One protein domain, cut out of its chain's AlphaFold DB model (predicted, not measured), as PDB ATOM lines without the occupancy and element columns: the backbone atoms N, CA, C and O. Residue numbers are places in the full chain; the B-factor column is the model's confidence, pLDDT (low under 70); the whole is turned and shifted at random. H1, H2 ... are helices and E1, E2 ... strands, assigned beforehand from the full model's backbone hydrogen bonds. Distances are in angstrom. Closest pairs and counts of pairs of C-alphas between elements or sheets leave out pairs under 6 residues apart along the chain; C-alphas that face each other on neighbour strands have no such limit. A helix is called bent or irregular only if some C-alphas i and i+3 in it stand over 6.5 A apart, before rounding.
ATOM      1  N   ILE A  88      46.470 -44.573 -29.935       94.50
ATOM      2  CA  ILE A  88      45.753 -45.155 -31.078       94.50
ATOM      3  C   ILE A  88      44.725 -44.177 -31.628       94.50
ATOM      4  O   ILE A  88      44.151 -43.383 -30.889       94.50
ATOM      5  N   THR A  89      44.413 -44.292 -32.915       96.69
ATOM      6  CA  THR A  89      43.182 -43.708 -33.455       96.69
ATOM      7  C   THR A  89      41.998 -44.540 -32.967       96.69
ATOM      8  O   THR A  89      41.901 -45.732 -33.268       96.69
ATOM      9  N   SER A  90      41.124 -43.909 -32.191       97.25
ATOM     10  CA  SER A  90      39.912 -44.513 -31.638       97.25
ATOM     11  C   SER A  90      38.910 -44.868 -32.739       97.25
ATOM     12  O   SER A  90      38.814 -44.168 -33.750       97.25
ATOM     13  N   SER A  91      38.123 -45.926 -32.533       97.12
ATOM     14  CA  SER A  91      36.933 -46.196 -33.356       97.12
ATOM     15  C   SER A  91      35.762 -45.279 -32.987       97.12
ATOM     16  O   SER A  91      34.861 -45.055 -33.799       97.12
ATOM     17  N   TRP A  92      35.794 -44.691 -31.788       97.88
ATOM     18  CA  TRP A  92      34.856 -43.656 -31.375       97.88
ATOM     19  C   TRP A  92      35.203 -42.320 -32.027       97.88
ATOM     20  O   TRP A  92      36.244 -41.719 -31.750       97.88
ATOM     21  N   LEU A  93      34.280 -41.821 -32.843       97.56
ATOM     22  CA  LEU A  93      34.369 -40.484 -33.419       97.56
ATOM     23  C   LEU A  93      34.116 -39.408 -32.359       97.56
ATOM     24  O   LEU A  93      33.393 -39.621 -31.379       97.56
ATOM     25  N   ARG A  94      34.665 -38.216 -32.590       96.88
ATOM     26  CA  ARG A  94      34.377 -37.035 -31.782       96.88
ATOM     27  C   ARG A  94      32.930 -36.589 -31.986       96.88
ATOM     28  O   ARG A  94      32.441 -36.501 -33.113       96.88
ATOM     29  N   VAL A  95      32.254 -36.251 -30.888       96.12
ATOM     30  CA  VAL A  95      30.923 -35.630 -30.940       96.12
ATOM     31  C   VAL A  95      30.981 -34.307 -31.708       96.12
ATOM     32  O   VAL A  95      31.773 -33.420 -31.392       96.12
ATOM     33  N   SER A  96      30.108 -34.165 -32.707       94.44
ATOM     34  CA  SER A  96      29.987 -32.934 -33.487       94.44
ATOM     35  C   SER A  96      29.442 -31.782 -32.641       94.44
ATOM     36  O   SER A  96      28.508 -31.968 -31.857       94.44
ATOM     37  N   ALA A  97      29.915 -30.562 -32.904       92.31
ATOM     38  CA  ALA A  97      29.375 -29.335 -32.325       92.31
ATOM     39  C   ALA A  97      27.875 -29.117 -32.603       92.31
ATOM     40  O   ALA A  97      27.224 -28.380 -31.866       92.31
ATOM     41  N   ARG A  98      27.305 -29.774 -33.626       93.19
ATOM     42  CA  ARG A  98      25.853 -29.769 -33.892       93.19
ATOM     43  C   ARG A  98      25.047 -30.682 -32.959       93.19
ATOM     44  O   ARG A  98      23.828 -30.583 -32.943       93.19
ATOM     45  N   MET A  99      25.707 -31.580 -32.226       94.75
ATOM     46  CA  MET A  99      25.081 -32.485 -31.257       94.75
ATOM     47  C   MET A  99      25.276 -31.964 -29.833       94.75
ATOM     48  O   MET A  99      24.309 -31.689 -29.131       94.75
ATOM     49  N   ILE A 100      26.533 -31.809 -29.413       94.56
ATOM     50  CA  ILE A 100      26.913 -31.236 -28.119       94.56
ATOM     51  C   ILE A 100      28.129 -30.340 -28.376       94.56
ATOM     52  O   ILE A 100      29.110 -30.840 -28.919       94.56
ATOM     53  N   PRO A 101      28.109 -29.049 -27.999       92.00
ATOM     54  CA  PRO A 101      29.199 -28.123 -28.297       92.00
ATOM     55  C   PRO A 101      30.472 -28.479 -27.501       92.00
ATOM     56  O   PRO A 101      30.505 -28.272 -26.283       92.00
ATOM     57  N   PRO A 102      31.545 -28.985 -28.145       89.31
ATOM     58  CA  PRO A 102      32.752 -29.427 -27.442       89.31
ATOM     59  C   PRO A 102      33.530 -28.258 -26.826       89.31
ATOM     60  O   PRO A 102      34.102 -28.395 -25.745       89.31
ATOM     61  N   PHE A 103      33.463 -27.079 -27.451       88.12
ATOM     62  CA  PHE A 103      34.111 -25.852 -26.988       88.12
ATOM     63  C   PHE A 103      33.588 -25.341 -25.632       88.12
ATOM     64  O   PHE A 103      34.271 -24.563 -24.976       88.12
ATOM     65  N   ALA A 104      32.412 -25.791 -25.174       92.19
ATOM     66  CA  ALA A 104      31.819 -25.373 -23.899       92.19
ATOM     67  C   ALA A 104      32.261 -26.228 -22.691       92.19
ATOM     68  O   ALA A 104      31.796 -25.999 -21.575       92.19
ATOM     69  N   LYS A 105      33.113 -27.245 -22.903       94.81
ATOM     70  CA  LYS A 105      33.549 -28.212 -21.874       94.81
ATOM     71  C   LYS A 105      32.396 -28.834 -21.038       94.81
ATOM     72  O   LYS A 105      32.529 -28.949 -19.817       94.81
ATOM     73  N   PRO A 106      31.258 -29.246 -21.641       94.62
ATOM     74  CA  PRO A 106      30.126 -29.786 -20.886       94.62
ATOM     75  C   PRO A 106      30.441 -31.178 -20.323       94.62
ATOM     76  O   PRO A 106      31.097 -31.985 -20.973       94.62
ATOM     77  N   THR A 107      29.920 -31.510 -19.144       94.25
ATOM     78  CA  THR A 107      30.196 -32.799 -18.480       94.25
ATOM     79  C   THR A 107      29.746 -34.010 -19.297       94.25
ATOM     80  O   THR A 107      30.481 -34.986 -19.393       94.25
ATOM     81  N   GLY A 108      28.573 -33.943 -19.934       93.88
ATOM     82  CA  GLY A 108      28.004 -35.071 -20.680       93.88
ATOM     83  C   GLY A 108      28.858 -35.543 -21.862       93.88
ATOM     84  O   GLY A 108      28.828 -36.721 -22.206       93.88
ATOM     85  N   ILE A 109      29.672 -34.660 -22.454       95.00
ATOM     86  CA  ILE A 109      30.517 -35.026 -23.599       95.00
ATOM     87  C   ILE A 109      31.669 -35.959 -23.202       95.00
ATOM     88  O   ILE A 109      32.192 -36.669 -24.054       95.00
ATOM     89  N   TYR A 110      32.042 -35.997 -21.918       94.88
ATOM     90  CA  TYR A 110      33.149 -36.819 -21.424       94.88
ATOM     91  C   TYR A 110      32.855 -38.321 -21.452       94.88
ATOM     92  O   TYR A 110      33.788 -39.111 -21.381       94.88
ATOM     93  N   LEU A 111      31.596 -38.743 -21.626       97.38
ATOM     94  CA  LEU A 111      31.297 -40.151 -21.902       97.38
ATOM     95  C   LEU A 111      31.939 -40.603 -23.225       97.38
ATOM     96  O   LEU A 111      32.495 -41.693 -23.295       97.38
ATOM     97  N   ASN A 112      31.914 -39.753 -24.259       96.94
ATOM     98  CA  ASN A 112      32.525 -40.050 -25.558       96.94
ATOM     99  C   ASN A 112      34.042 -40.239 -25.440       96.94
ATOM    100  O   ASN A 112      34.578 -41.217 -25.956       96.94
ATOM    101  N   THR A 113      34.727 -39.338 -24.734       95.88
ATOM    102  CA  THR A 113      36.182 -39.432 -24.581       95.88
ATOM    103  C   THR A 113      36.597 -40.529 -23.600       95.88
ATOM    104  O   THR A 113      37.602 -41.189 -23.839       95.88
ATOM    105  N   ALA A 114      35.800 -40.820 -22.565       97.50
ATOM    106  CA  ALA A 114      36.037 -41.952 -21.666       97.50
ATOM    107  C   ALA A 114      35.931 -43.308 -22.384       97.50
ATOM    108  O   ALA A 114      36.745 -44.197 -22.134       97.50
ATOM    109  N   LEU A 115      34.975 -43.468 -23.306       98.31
ATOM    110  CA  LEU A 115      34.864 -44.674 -24.133       98.31
ATOM    111  C   LEU A 115      36.075 -44.833 -25.061       98.31
ATOM    112  O   LEU A 115      36.635 -45.923 -25.148       98.31
ATOM    113  N   ALA A 116      36.523 -43.741 -25.688       98.00
ATOM    114  CA  ALA A 116      37.733 -43.738 -26.508       98.00
ATOM    115  C   ALA A 116      38.982 -44.114 -25.687       98.00
ATOM    116  O   ALA A 116      39.762 -44.969 -26.100       98.00
ATOM    117  N   LYS A 117      39.138 -43.533 -24.491       97.19
ATOM    118  CA  LYS A 117      40.225 -43.856 -23.560       97.19
ATOM    119  C   LYS A 117      40.216 -45.329 -23.150       97.19
ATOM    120  O   LYS A 117      41.249 -45.986 -23.205       97.19
ATOM    121  N   THR A 118      39.039 -45.851 -22.808       97.88
ATOM    122  CA  THR A 118      38.851 -47.264 -22.444       97.88
ATOM    123  C   THR A 118      39.255 -48.195 -23.593       97.88
ATOM    124  O   THR A 118      39.900 -49.217 -23.369       97.88
ATOM    125  N   GLU A 119      38.915 -47.843 -24.836       98.19
ATOM    126  CA  GLU A 119      39.350 -48.596 -26.016       98.19
ATOM    127  C   GLU A 119      40.879 -48.585 -26.178       98.19
ATOM    128  O   GLU A 119      41.466 -49.629 -26.474       98.19
ATOM    129  N   ALA A 120      41.526 -47.431 -25.987       96.38
ATOM    130  CA  ALA A 120      42.981 -47.320 -26.065       96.38
ATOM    131  C   ALA A 120      43.676 -48.203 -25.027       96.38
ATOM    132  O   ALA A 120      44.549 -48.994 -25.391       96.38
ATOM    133  N   GLU A 121      43.228 -48.145 -23.774       95.75
ATOM    134  CA  GLU A 121      43.762 -48.973 -22.690       95.75
ATOM    135  C   GLU A 121      43.583 -50.470 -22.981       95.75
ATOM    136  O   GLU A 121      44.527 -51.247 -22.837       95.75
ATOM    137  N   ALA A 122      42.412 -50.878 -23.486       97.31
ATOM    138  CA  ALA A 122      42.147 -52.265 -23.877       97.31
ATOM    139  C   ALA A 122      43.056 -52.761 -25.018       97.31
ATOM    140  O   ALA A 122      43.307 -53.961 -25.135       97.31
ATOM    141  N   LYS A 123      43.565 -51.848 -25.851       96.69
ATOM    142  CA  LYS A 123      44.516 -52.122 -26.940       96.69
ATOM    143  C   LYS A 123      45.979 -51.911 -26.527       96.69
ATOM    144  O   LYS A 123      46.863 -51.983 -27.379       96.69
ATOM    145  N   GLY A 124      46.250 -51.671 -25.243       94.00
ATOM    146  CA  GLY A 124      47.602 -51.490 -24.708       94.00
ATOM    147  C   GLY A 124      48.227 -50.123 -24.997       94.00
ATOM    148  O   GLY A 124      49.433 -49.960 -24.825       94.00
ATOM    149  N   ALA A 125      47.434 -49.143 -25.434       91.88
ATOM    150  CA  ALA A 125      47.877 -47.770 -25.629       91.88
ATOM    151  C   ALA A 125      47.516 -46.899 -24.423       91.88
ATOM    152  O   ALA A 125      46.520 -47.119 -23.737       91.88
ATOM    153  N   SER A 126      48.339 -45.887 -24.172       90.19
ATOM    154  CA  SER A 126      48.122 -44.950 -23.077       90.19
ATOM    155  C   SER A 126      47.106 -43.877 -23.422       90.19
ATOM    156  O   SER A 126      46.581 -43.287 -22.493       90.19
ATOM    157  N   GLU A 127      46.835 -43.585 -24.697       93.44
ATOM    158  CA  GLU A 127      45.919 -42.509 -25.087       93.44
ATOM    159  C   GLU A 127      45.146 -42.804 -26.382       93.44
ATOM    160  O   GLU A 127      45.551 -43.624 -27.210       93.44
ATOM    161  N   ALA A 128      44.009 -42.135 -26.547       96.00
ATOM    162  CA  ALA A 128      43.133 -42.224 -27.700       96.00
ATOM    163  C   ALA A 128      43.116 -40.905 -28.475       96.00
ATOM    164  O   ALA A 128      42.884 -39.842 -27.908       96.00
ATOM    165  N   ILE A 129      43.278 -40.987 -29.791       97.12
ATOM    166  CA  ILE A 129      43.084 -39.889 -30.736       97.12
ATOM    167  C   ILE A 129      41.676 -40.014 -31.312       97.12
ATOM    168  O   ILE A 129      41.344 -41.023 -31.941       97.12
ATOM    169  N   LEU A 130      40.848 -38.991 -31.109       97.94
ATOM    170  CA  LEU A 130      39.508 -38.911 -31.675       97.94
ATOM    171  C   LEU A 130      39.534 -38.157 -33.008       97.94
ATOM    172  O   LEU A 130      40.194 -37.125 -33.170       97.94
ATOM    173  N   THR A 131      38.757 -38.660 -33.961       98.25
ATOM    174  CA  THR A 131      38.620 -38.086 -35.301       98.25
ATOM    175  C   THR A 131      37.209 -37.578 -35.557       98.25
ATOM    176  O   THR A 131      36.237 -37.976 -34.913       98.25
ATOM    177  N   ASN A 132      37.096 -36.678 -36.523       97.44
ATOM    178  CA  ASN A 132      35.832 -36.285 -37.119       97.44
ATOM    179  C   ASN A 132      35.350 -37.360 -38.113       97.44
ATOM    180  O   ASN A 132      36.152 -38.179 -38.571       97.44
ATOM    181  N   PRO A 133      34.059 -37.353 -38.503       96.00
ATOM    182  CA  PRO A 133      33.508 -38.339 -39.441       96.00
ATOM    183  C   PRO A 133      34.206 -38.405 -40.804       96.00
ATOM    184  O   PRO A 133      34.147 -39.428 -41.477       96.00
ATOM    185  N   ASP A 134      34.865 -37.327 -41.221       96.19
ATOM    186  CA  ASP A 134      35.630 -37.261 -42.467       96.19
ATOM    187  C   ASP A 134      37.081 -37.761 -42.325       96.19
ATOM    188  O   ASP A 134      37.860 -37.666 -43.274       96.19
ATOM    189  N   GLY A 135      37.456 -38.277 -41.149       95.94
ATOM    190  CA  GLY A 135      38.788 -38.795 -40.848       95.94
ATOM    191  C   GLY A 135      39.819 -37.730 -40.465       95.94
ATOM    192  O   GLY A 135      41.003 -38.061 -40.318       95.94
ATOM    193  N   SER A 136      39.421 -36.463 -40.301       97.69
ATOM    194  CA  SER A 136      40.319 -35.449 -39.744       97.69
ATOM    195  C   SER A 136      40.507 -35.629 -38.241       97.69
ATOM    196  O   SER A 136      39.621 -36.101 -37.534       97.69
ATOM    197  N   VAL A 137      41.680 -35.267 -37.736       97.19
ATOM    198  CA  VAL A 137      41.995 -35.272 -36.309       97.19
ATOM    199  C   VAL A 137      41.214 -34.159 -35.620       97.19
ATOM    200  O   VAL A 137      41.224 -33.014 -36.078       97.19
ATOM    201  N   SER A 138      40.575 -34.505 -34.505       97.06
ATOM    202  CA  SER A 138      39.993 -33.538 -33.583       97.06
ATOM    203  C   SER A 138      40.951 -33.312 -32.410       97.06
ATOM    204  O   SER A 138      41.746 -32.377 -32.428       97.06
ATOM    205  N   GLU A 139      40.941 -34.189 -31.412       96.12
ATOM    206  CA  GLU A 139      41.726 -34.054 -30.184       96.12
ATOM    207  C   GLU A 139      41.998 -35.433 -29.560       96.12
ATOM    208  O   GLU A 139      41.485 -36.447 -30.041       96.12
ATOM    209  N   GLY A 140      42.839 -35.483 -28.529       95.56
ATOM    210  CA  GLY A 140      42.997 -36.656 -27.672       95.56
ATOM    211  C   GLY A 140      41.801 -36.830 -26.728       95.56
ATOM    212  O   GLY A 140      40.859 -36.031 -26.752       95.56
ATOM    213  N   SER A 141      41.805 -37.850 -25.867       94.38
ATOM    214  CA  SER A 141      40.686 -38.043 -24.933       94.38
ATOM    215  C   SER A 141      40.595 -36.931 -23.878       94.38
ATOM    216  O   SER A 141      39.493 -36.623 -23.401       94.38
ATOM    217  N   ALA A 142      41.718 -36.290 -23.540       90.69
ATOM    218  CA  ALA A 142      41.764 -35.208 -22.558       90.69
ATOM    219  C   ALA A 142      42.654 -34.013 -22.959       90.69
ATOM    220  O   ALA A 142      42.795 -33.068 -22.175       90.69
ATOM    221  N   GLU A 143      43.195 -33.995 -24.179       93.62
ATOM    222  CA  GLU A 143      44.216 -33.036 -24.612       93.62
ATOM    223  C   GLU A 143      44.057 -32.603 -26.072       93.62
ATOM    224  O   GLU A 143      43.563 -33.341 -26.915       93.62
ATOM    225  N   ASN A 144      44.517 -31.393 -26.397       96.50
ATOM    226  CA  ASN A 144      44.654 -30.983 -27.792       96.50
ATOM    227  C   ASN A 144      45.902 -31.615 -28.421       96.50
ATOM    228  O   ASN A 144      46.908 -31.817 -27.745       96.50
ATOM    229  N   ILE A 145      45.854 -31.847 -29.734       95.31
ATOM    230  CA  ILE A 145      46.952 -32.465 -30.487       95.31
ATOM    231  C   ILE A 145      47.769 -31.402 -31.221       95.31
ATOM    232  O   ILE A 145      47.223 -30.448 -31.793       95.31
ATOM    233  N   PHE A 146      49.081 -31.610 -31.233       95.69
ATOM    234  CA  PHE A 146      50.035 -30.878 -32.051       95.69
ATOM    235  C   PHE A 146      50.813 -31.851 -32.938       95.69
ATOM    236  O   PHE A 146      51.000 -33.010 -32.598       95.69
ATOM    237  N   LEU A 147      51.244 -31.370 -34.097       93.12
ATOM    238  CA  LEU A 147      52.047 -32.106 -35.062       93.12
ATOM    239  C   LEU A 147      53.243 -31.240 -35.451       93.12
ATOM    240  O   LEU A 147      53.059 -30.089 -35.859       93.12
ATOM    241  N   VAL A 148      54.453 -31.794 -35.388       90.94
ATOM    242  CA  VAL A 148      55.665 -31.117 -35.858       90.94
ATOM    243  C   VAL A 148      56.106 -31.735 -37.178       90.94
ATOM    244  O   VAL A 148      56.375 -32.929 -37.287       90.94
ATOM    245  N   LYS A 149      56.184 -30.912 -38.227       87.25
ATOM    246  CA  LYS A 149      56.623 -31.360 -39.554       87.25
ATOM    247  C   LYS A 149      57.365 -30.250 -40.277       87.25
ATOM    248  O   LYS A 149      56.855 -29.142 -40.409       87.25
ATOM    249  N   ALA A 150      58.563 -30.566 -40.773       89.38
ATOM    250  CA  ALA A 150      59.416 -29.636 -41.518       89.38
ATOM    251  C   ALA A 150      59.629 -28.284 -40.796       89.38
ATOM    252  O   ALA A 150      59.437 -27.225 -41.392       89.38
ATOM    253  N   ASN A 151      59.997 -28.330 -39.507       89.50
ATOM    254  CA  ASN A 151      60.204 -27.161 -38.633       89.50
ATOM    255  C   ASN A 151      58.986 -26.228 -38.517       89.50
ATOM    256  O   ASN A 151      59.127 -25.024 -38.300       89.50
ATOM    257  N   ARG A 152      57.779 -26.776 -38.678       93.44
ATOM    258  CA  ARG A 152      56.515 -26.067 -38.477       93.44
ATOM    259  C   ARG A 152      55.653 -26.827 -37.486       93.44
ATOM    260  O   ARG A 152      55.656 -28.059 -37.480       93.44
ATOM    261  N   LEU A 153      54.904 -26.071 -36.697       95.75
ATOM    262  CA  LEU A 153      53.940 -26.585 -35.739       95.75
ATOM    263  C   LEU A 153      52.538 -26.529 -36.349       95.75
ATOM    264  O   LEU A 153      52.119 -25.503 -36.889       95.75
ATOM    265  N   PHE A 154      51.803 -27.626 -36.256       96.25
ATOM    266  CA  PHE A 154      50.425 -27.733 -36.717       96.25
ATOM    267  C   PHE A 154      49.528 -28.170 -35.566       96.25
ATOM    268  O   PHE A 154      49.931 -28.965 -34.726       96.25
ATOM    269  N   THR A 155      48.297 -27.679 -35.536       97.50
ATOM    270  CA  THR A 155      47.252 -28.162 -34.623       97.50
ATOM    271  C   THR A 155      45.896 -28.050 -35.323       97.50
ATOM    272  O   THR A 155      45.743 -27.167 -36.180       97.50
ATOM    273  N   PRO A 156      44.916 -28.919 -35.015       97.50
ATOM    274  CA  PRO A 156      43.568 -28.791 -35.554       97.50
ATOM    275  C   PRO A 156      42.995 -27.381 -35.339       97.50
ATOM    276  O   PRO A 156      43.208 -26.748 -34.297       97.50
ATOM    277  N   SER A 157      42.308 -26.853 -36.352       97.00
ATOM    278  CA  SER A 157      41.572 -25.588 -36.264       97.00
ATOM    279  C   SER A 157      40.299 -25.748 -35.422       97.00
ATOM    280  O   SER A 157      39.804 -26.855 -35.223       97.00
ATOM    281  N   LEU A 158      39.759 -24.638 -34.904       95.31
ATOM    282  CA  LEU A 158      38.608 -24.659 -33.984       95.31
ATOM    283  C   LEU A 158      37.330 -25.257 -34.604       95.31
ATOM    284  O   LEU A 158      36.459 -25.742 -33.889       95.31
ATOM    285  N   ASP A 159      37.233 -25.277 -35.933       94.81
ATOM    286  CA  ASP A 159      36.139 -25.900 -36.680       94.81
ATOM    287  C   ASP A 159      36.223 -27.442 -36.732       94.81
ATOM    288  O   ASP A 159      35.306 -28.086 -37.236       94.81
ATOM    289  N   GLN A 160      37.272 -28.055 -36.170       96.50
ATOM    290  CA  GLN A 160      37.478 -29.511 -36.124       96.50
ATOM    291  C   GLN A 160      36.909 -30.174 -34.852       96.50
ATOM    292  O   GLN A 160      37.428 -31.195 -34.403       96.50
ATOM    293  N   ASN A 161      35.844 -29.608 -34.268       95.56
ATOM    294  CA  ASN A 161      35.160 -30.101 -33.056       95.56
ATOM    295  C   ASN A 161      36.062 -30.237 -31.809       95.56
ATOM    296  O   ASN A 161      35.826 -31.101 -30.966       95.56
ATOM    297  N   ILE A 162      37.072 -29.375 -31.682       96.06
ATOM    298  CA  ILE A 162      38.003 -29.378 -30.545       96.06
ATOM    299  C   ILE A 162      37.533 -28.482 -29.401       96.06
ATOM    300  O   ILE A 162      36.782 -27.522 -29.603       96.06
ATOM    301  N   LEU A 163      38.031 -28.751 -28.196       95.50
ATOM    302  CA  LEU A 163      38.022 -27.772 -27.116       95.50
ATOM    303  C   LEU A 163      39.091 -26.701 -27.380       95.50
ATOM    304  O   LEU A 163      40.245 -27.023 -27.674       95.50
ATOM    305  N   GLU A 164      38.742 -25.425 -27.206       94.56
ATOM    306  CA  GLU A 164      39.718 -24.331 -27.218       94.56
ATOM    307  C   GLU A 164      40.537 -24.340 -25.914       94.56
ATOM    308  O   GLU A 164      40.226 -23.665 -24.932       94.56
ATOM    309  N   GLY A 165      41.563 -25.190 -25.869       94.88
ATOM    310  CA  GLY A 165      42.371 -25.383 -24.673       94.88
ATOM    311  C   GLY A 165      43.241 -24.173 -24.335       94.88
ATOM    312  O   GLY A 165      43.958 -23.641 -25.180       94.88
ATOM    313  N   ILE A 166      43.274 -23.809 -23.052       95.75
ATOM    314  CA  ILE A 166      44.173 -22.764 -22.539       95.75
ATOM    315  C   ILE A 166      45.636 -23.149 -22.800       95.75
ATOM    316  O   ILE A 166      46.379 -22.359 -23.372       95.75
ATOM    317  N   THR A 167      46.030 -24.387 -22.476       94.31
ATOM    318  CA  THR A 167      47.389 -24.895 -22.734       94.31
ATOM    319  C   THR A 167      47.741 -24.855 -24.219       94.31
ATOM    320  O   THR A 167      48.846 -24.458 -24.575       94.31
ATOM    321  N   ARG A 168      46.795 -25.206 -25.099       97.00
ATOM    322  CA  ARG A 168      46.970 -25.098 -26.554       97.00
ATOM    323  C   ARG A 168      47.252 -23.654 -26.964       97.00
ATOM    324  O   ARG A 168      48.205 -23.415 -27.700       97.00
ATOM    325  N   ASN A 169      46.457 -22.704 -26.479       96.88
ATOM    326  CA  ASN A 169      46.641 -21.286 -26.787       96.88
ATOM    327  C   ASN A 169      47.998 -20.772 -26.276       96.88
ATOM    328  O   ASN A 169      48.700 -20.087 -27.017       96.88
ATOM    329  N   THR A 170      48.425 -21.187 -25.080       97.19
ATOM    330  CA  THR A 170      49.765 -20.886 -24.553       97.19
ATOM    331  C   THR A 170      50.879 -21.473 -25.425       97.19
ATOM    332  O   THR A 170      51.840 -20.773 -25.724       97.19
ATOM    333  N   ILE A 171      50.759 -22.726 -25.881       96.81
ATOM    334  CA  ILE A 171      51.752 -23.353 -26.773       96.81
ATOM    335  C   ILE A 171      51.866 -22.582 -28.092       96.81
ATOM    336  O   ILE A 171      52.977 -22.303 -28.536       96.81
ATOM    337  N   ILE A 172      50.738 -22.214 -28.707       97.12
ATOM    338  CA  ILE A 172      50.722 -21.429 -29.951       97.12
ATOM    339  C   ILE A 172      51.418 -20.081 -29.738       97.12
ATOM    340  O   ILE A 172      52.250 -19.686 -30.554       97.12
ATOM    341  N   GLU A 173      51.105 -19.393 -28.640       97.38
ATOM    342  CA  GLU A 173      51.709 -18.107 -28.305       97.38
ATOM    343  C   GLU A 173      53.227 -18.216 -28.126       97.38
ATOM    344  O   GLU A 173      53.969 -17.458 -28.751       97.38
ATOM    345  N   LEU A 174      53.696 -19.186 -27.335       96.94
ATOM    346  CA  LEU A 174      55.123 -19.416 -27.105       96.94
ATOM    347  C   LEU A 174      55.853 -19.791 -28.401       96.94
ATOM    348  O   LEU A 174      56.922 -19.252 -28.690       96.94
ATOM    349  N   ALA A 175      55.268 -20.677 -29.210       95.88
ATOM    350  CA  ALA A 175      55.843 -21.082 -30.487       95.88
ATOM    351  C   ALA A 175      56.026 -19.882 -31.427       95.88
ATOM    352  O   ALA A 175      57.086 -19.733 -32.032       95.88
ATOM    353  N   GLN A 176      55.025 -19.003 -31.522       96.19
ATOM    354  CA  GLN A 176      55.051 -17.852 -32.423       96.19
ATOM    355  C   GLN A 176      55.932 -16.706 -31.910       96.19
ATOM    356  O   GLN A 176      56.738 -16.175 -32.675       96.19
ATOM    357  N   LYS A 177      55.769 -16.305 -30.644       96.94
ATOM    358  CA  LYS A 177      56.391 -15.089 -30.097       96.94
ATOM    359  C   LYS A 177      57.810 -15.325 -29.595       96.94
ATOM    360  O   LYS A 177      58.694 -14.527 -29.899       96.94
ATOM    361  N   GLU A 178      58.031 -16.428 -28.886       96.44
ATOM    362  CA  GLU A 178      59.306 -16.695 -28.213       96.44
ATOM    363  C   GLU A 178      60.244 -17.523 -29.094       96.44
ATOM    364  O   GLU A 178      61.413 -17.185 -29.273       96.44
ATOM    365  N   LEU A 179      59.725 -18.598 -29.695       94.75
ATOM    366  CA  LEU A 179      60.540 -19.553 -30.454       94.75
ATOM    367  C   LEU A 179      60.595 -19.257 -31.958       94.75
ATOM    368  O   LEU A 179      61.410 -19.844 -32.667       94.75
ATOM    369  N   ARG A 180      59.741 -18.348 -32.450       96.81
ATOM    370  CA  ARG A 180      59.618 -17.979 -33.874       96.81
ATOM    371  C   ARG A 180      59.385 -19.186 -34.796       96.81
ATOM    372  O   ARG A 180      59.831 -19.202 -35.943       96.81
ATOM    373  N   ILE A 181      58.662 -20.191 -34.307       96.19
ATOM    374  CA  ILE A 181      58.268 -21.382 -35.061       96.19
ATOM    375  C   ILE A 181      56.978 -21.071 -35.839       96.19
ATOM    376  O   ILE A 181      55.959 -20.720 -35.228       96.19
ATOM    377  N   PRO A 182      56.959 -21.235 -37.178       97.38
ATOM    378  CA  PRO A 182      55.735 -21.087 -37.954       97.38
ATOM    379  C   PRO A 182      54.664 -22.058 -37.455       97.38
ATOM    380  O   PRO A 182      54.850 -23.274 -37.488       97.38
ATOM    381  N   THR A 183      53.540 -21.505 -37.002       96.94
ATOM    382  CA  THR A 183      52.453 -22.265 -36.379       96.94
ATOM    383  C   THR A 183      51.173 -22.099 -37.183       96.94
ATOM    384  O   THR A 183      50.713 -20.973 -37.378       96.94
ATOM    385  N   LEU A 184      50.598 -23.208 -37.651       97.56
ATOM    386  CA  LEU A 184      49.391 -23.227 -38.476       97.56
ATOM    387  C   LEU A 184      48.266 -24.001 -37.788       97.56
ATOM    388  O   LEU A 184      48.409 -25.176 -37.450       97.56
ATOM    389  N   GLN A 185      47.115 -23.350 -37.655       98.00
ATOM    390  CA  GLN A 185      45.875 -23.990 -37.227       98.00
ATOM    391  C   GLN A 185      45.107 -24.417 -38.479       98.00
ATOM    392  O   GLN A 185      44.686 -23.562 -39.258       98.00
ATOM    393  N   ARG A 186      44.974 -25.722 -38.719       97.38
ATOM    394  CA  ARG A 186      44.316 -26.250 -39.925       97.38
ATOM    395  C   ARG A 186      43.740 -27.635 -39.689       97.38
ATOM    396  O   ARG A 186      44.135 -28.326 -38.760       97.38
ATOM    397  N   LYS A 187      42.899 -28.091 -40.612       97.69
ATOM    398  CA  LYS A 187      42.530 -29.502 -40.724       97.69
ATOM    399  C   LYS A 187      43.776 -30.385 -40.909       97.69
ATOM    400  O   LYS A 187      44.631 -30.097 -41.754       97.69
ATOM    401  N   ILE A 188      43.862 -31.459 -40.127       96.44
ATOM    402  CA  ILE A 188      44.924 -32.478 -40.171       96.44
ATOM    403  C   ILE A 188      44.245 -33.829 -40.362       96.44
ATOM    404  O   ILE A 188      43.264 -34.109 -39.682       96.44
ATOM    405  N   MET A 189      44.731 -34.662 -41.279       96.12
ATOM    406  CA  MET A 189      44.181 -36.010 -41.473       96.12
ATOM    407  C   MET A 189      44.830 -36.999 -40.507       96.12
ATOM    408  O   MET A 189      46.026 -36.893 -40.240       96.12
ATOM    409  N   ALA A 190      44.090 -38.002 -40.030       92.75
ATOM    410  CA  ALA A 190      44.667 -39.033 -39.159       92.75
ATOM    411  C   ALA A 190      45.847 -39.772 -39.822       92.75
ATOM    412  O   ALA A 190      46.834 -40.096 -39.166       92.75
ATOM    413  N   SER A 191      45.792 -39.960 -41.145       91.06
ATOM    414  CA  SER A 191      46.898 -40.512 -41.936       91.06
ATOM    415  C   SER A 191      48.145 -39.623 -41.945       91.06
ATOM    416  O   SER A 191      49.258 -40.133 -42.022       91.06
ATOM    417  N   GLU A 192      47.982 -38.300 -41.849       89.75
ATOM    418  CA  GLU A 192      49.106 -37.369 -41.744       89.75
ATOM    419  C   GLU A 192      49.791 -37.483 -40.379       89.75
ATOM    420  O   GLU A 192      51.019 -37.472 -40.322       89.75
ATOM    421  N   LEU A 193      49.004 -37.632 -39.308       85.38
ATOM    422  CA  LEU A 193      49.508 -37.822 -37.948       85.38
ATOM    423  C   LEU A 193      50.278 -39.145 -37.821       85.38
ATOM    424  O   LEU A 193      51.386 -39.157 -37.304       85.38
ATOM    425  N   ALA A 194      49.745 -40.234 -38.383       83.69
ATOM    426  CA  ALA A 194      50.408 -41.541 -38.388       83.69
ATOM    427  C   ALA A 194      51.735 -41.563 -39.177       83.69
ATOM    428  O   ALA A 194      52.592 -42.403 -38.922       83.69
ATOM    429  N   ALA A 195      51.907 -40.656 -40.143       78.81
ATOM    430  CA  ALA A 195      53.128 -40.531 -40.940       78.81
ATOM    431  C   ALA A 195      54.152 -39.542 -40.345       78.81
ATOM    432  O   ALA A 195      55.209 -39.313 -40.942       78.81
ATOM    433  N   ALA A 196      53.831 -38.899 -39.221       70.50
ATOM    434  CA  ALA A 196      54.689 -37.909 -38.590       70.50
ATOM    435  C   ALA A 196      55.886 -38.550 -37.882       70.50
ATOM    436  O   ALA A 196      55.795 -39.649 -37.346       70.50
TER     437      ALA A 196
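AT A GLANCE: This is residues 88 to 196 of the 199 residues of the protein "Branched-chain amino acid aminotransferase" of Candidatus Amesbacteria bacterium GW2011_GWA2_47_11b (UniProt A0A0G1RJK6). The domain has two parts side by side: at one end the long helix H1 packs on the two-stranded hairpin E1 and E2, and at the other a small sheet, E3, E4 and E5, has H2 over one face. The short helix H3 lies near E1, E2 and E3, and E2 is near the middle of the whole. The printed part has 109 residues with three named helices and five named strands, in the order H1 E1 E2 E3 E4 H2 E5 H3; the class is mixed, helices and strands, with under half of the residues in named elements. The three-stranded sheet has the order E3, E4, E5 and is mixed, while E1 and E2 are antiparallel. The whole is compact, with a radius of gyration of the C-alphas of 13.8 A, and spans 38 by 29 by 23 A.

IN THESE COORDINATES: Residues 88 to 106 hold no named element. H1 is residues 107 to 122, 23.5 A long, from C-alpha 107 at (30.196, -32.799, -18.480); it is neither bent nor irregular, but only just: C-alphas 108 and 111 are 6.2 A apart. E1 is residues 127 to 131, 13.3 A, and E2 137 to 140, 8.8 A. E3 is residues 147 to 149, and E4 152 to 155. H2 is residues 166 to 177, 16.3 A, from C-alpha 166 at (44.173, -22.764, -22.539). E5 is residues 183 to 185, and H3 190 to 194, ending at C-alpha 194 (50.408, -41.541, -38.388).

HOW THE PARTS SIT: Residues 88 to 89 pair in parallel with residues 128 to 129 of E1. The closest C-alphas of H1 and E1 are those of Lys 117 and Ala 128, 5.3 A. E1 and E2 form a hairpin, with N 130 and O 139 at 2.8 A. The hairpin E3 and E4 has N 147 and O 154 at 2.8 A. E4 and E5 are parallel, with N 184 and O 153 at 2.9 A. E4, H2 and E5 form a strand-helix-strand unit, two parallel neighbour strands with a helix between, and its crossover is right-handed. H2 is on the sheet E3 E4 E5, making two layers, helix on one face, at a height over the sheet of 10.4 A, over E4 and E5. On the local plane it stands at 27 degrees to E5, only just along the strands. H3 only grazes this sheet with residues 192 to 193. H1 and H2 are apart. Every O i to N i+4 pair is within hydrogen-bond range in H2 and H3; in H1 9 of 12 are.

THE WHOLE: The C-alphas of Ala 122 and Lys 177 are the two farthest apart, 40.3 A. The printed part has no cut, and no link is long. The mean pLDDT of the printed part is 94.8, and no printed residue is under 70.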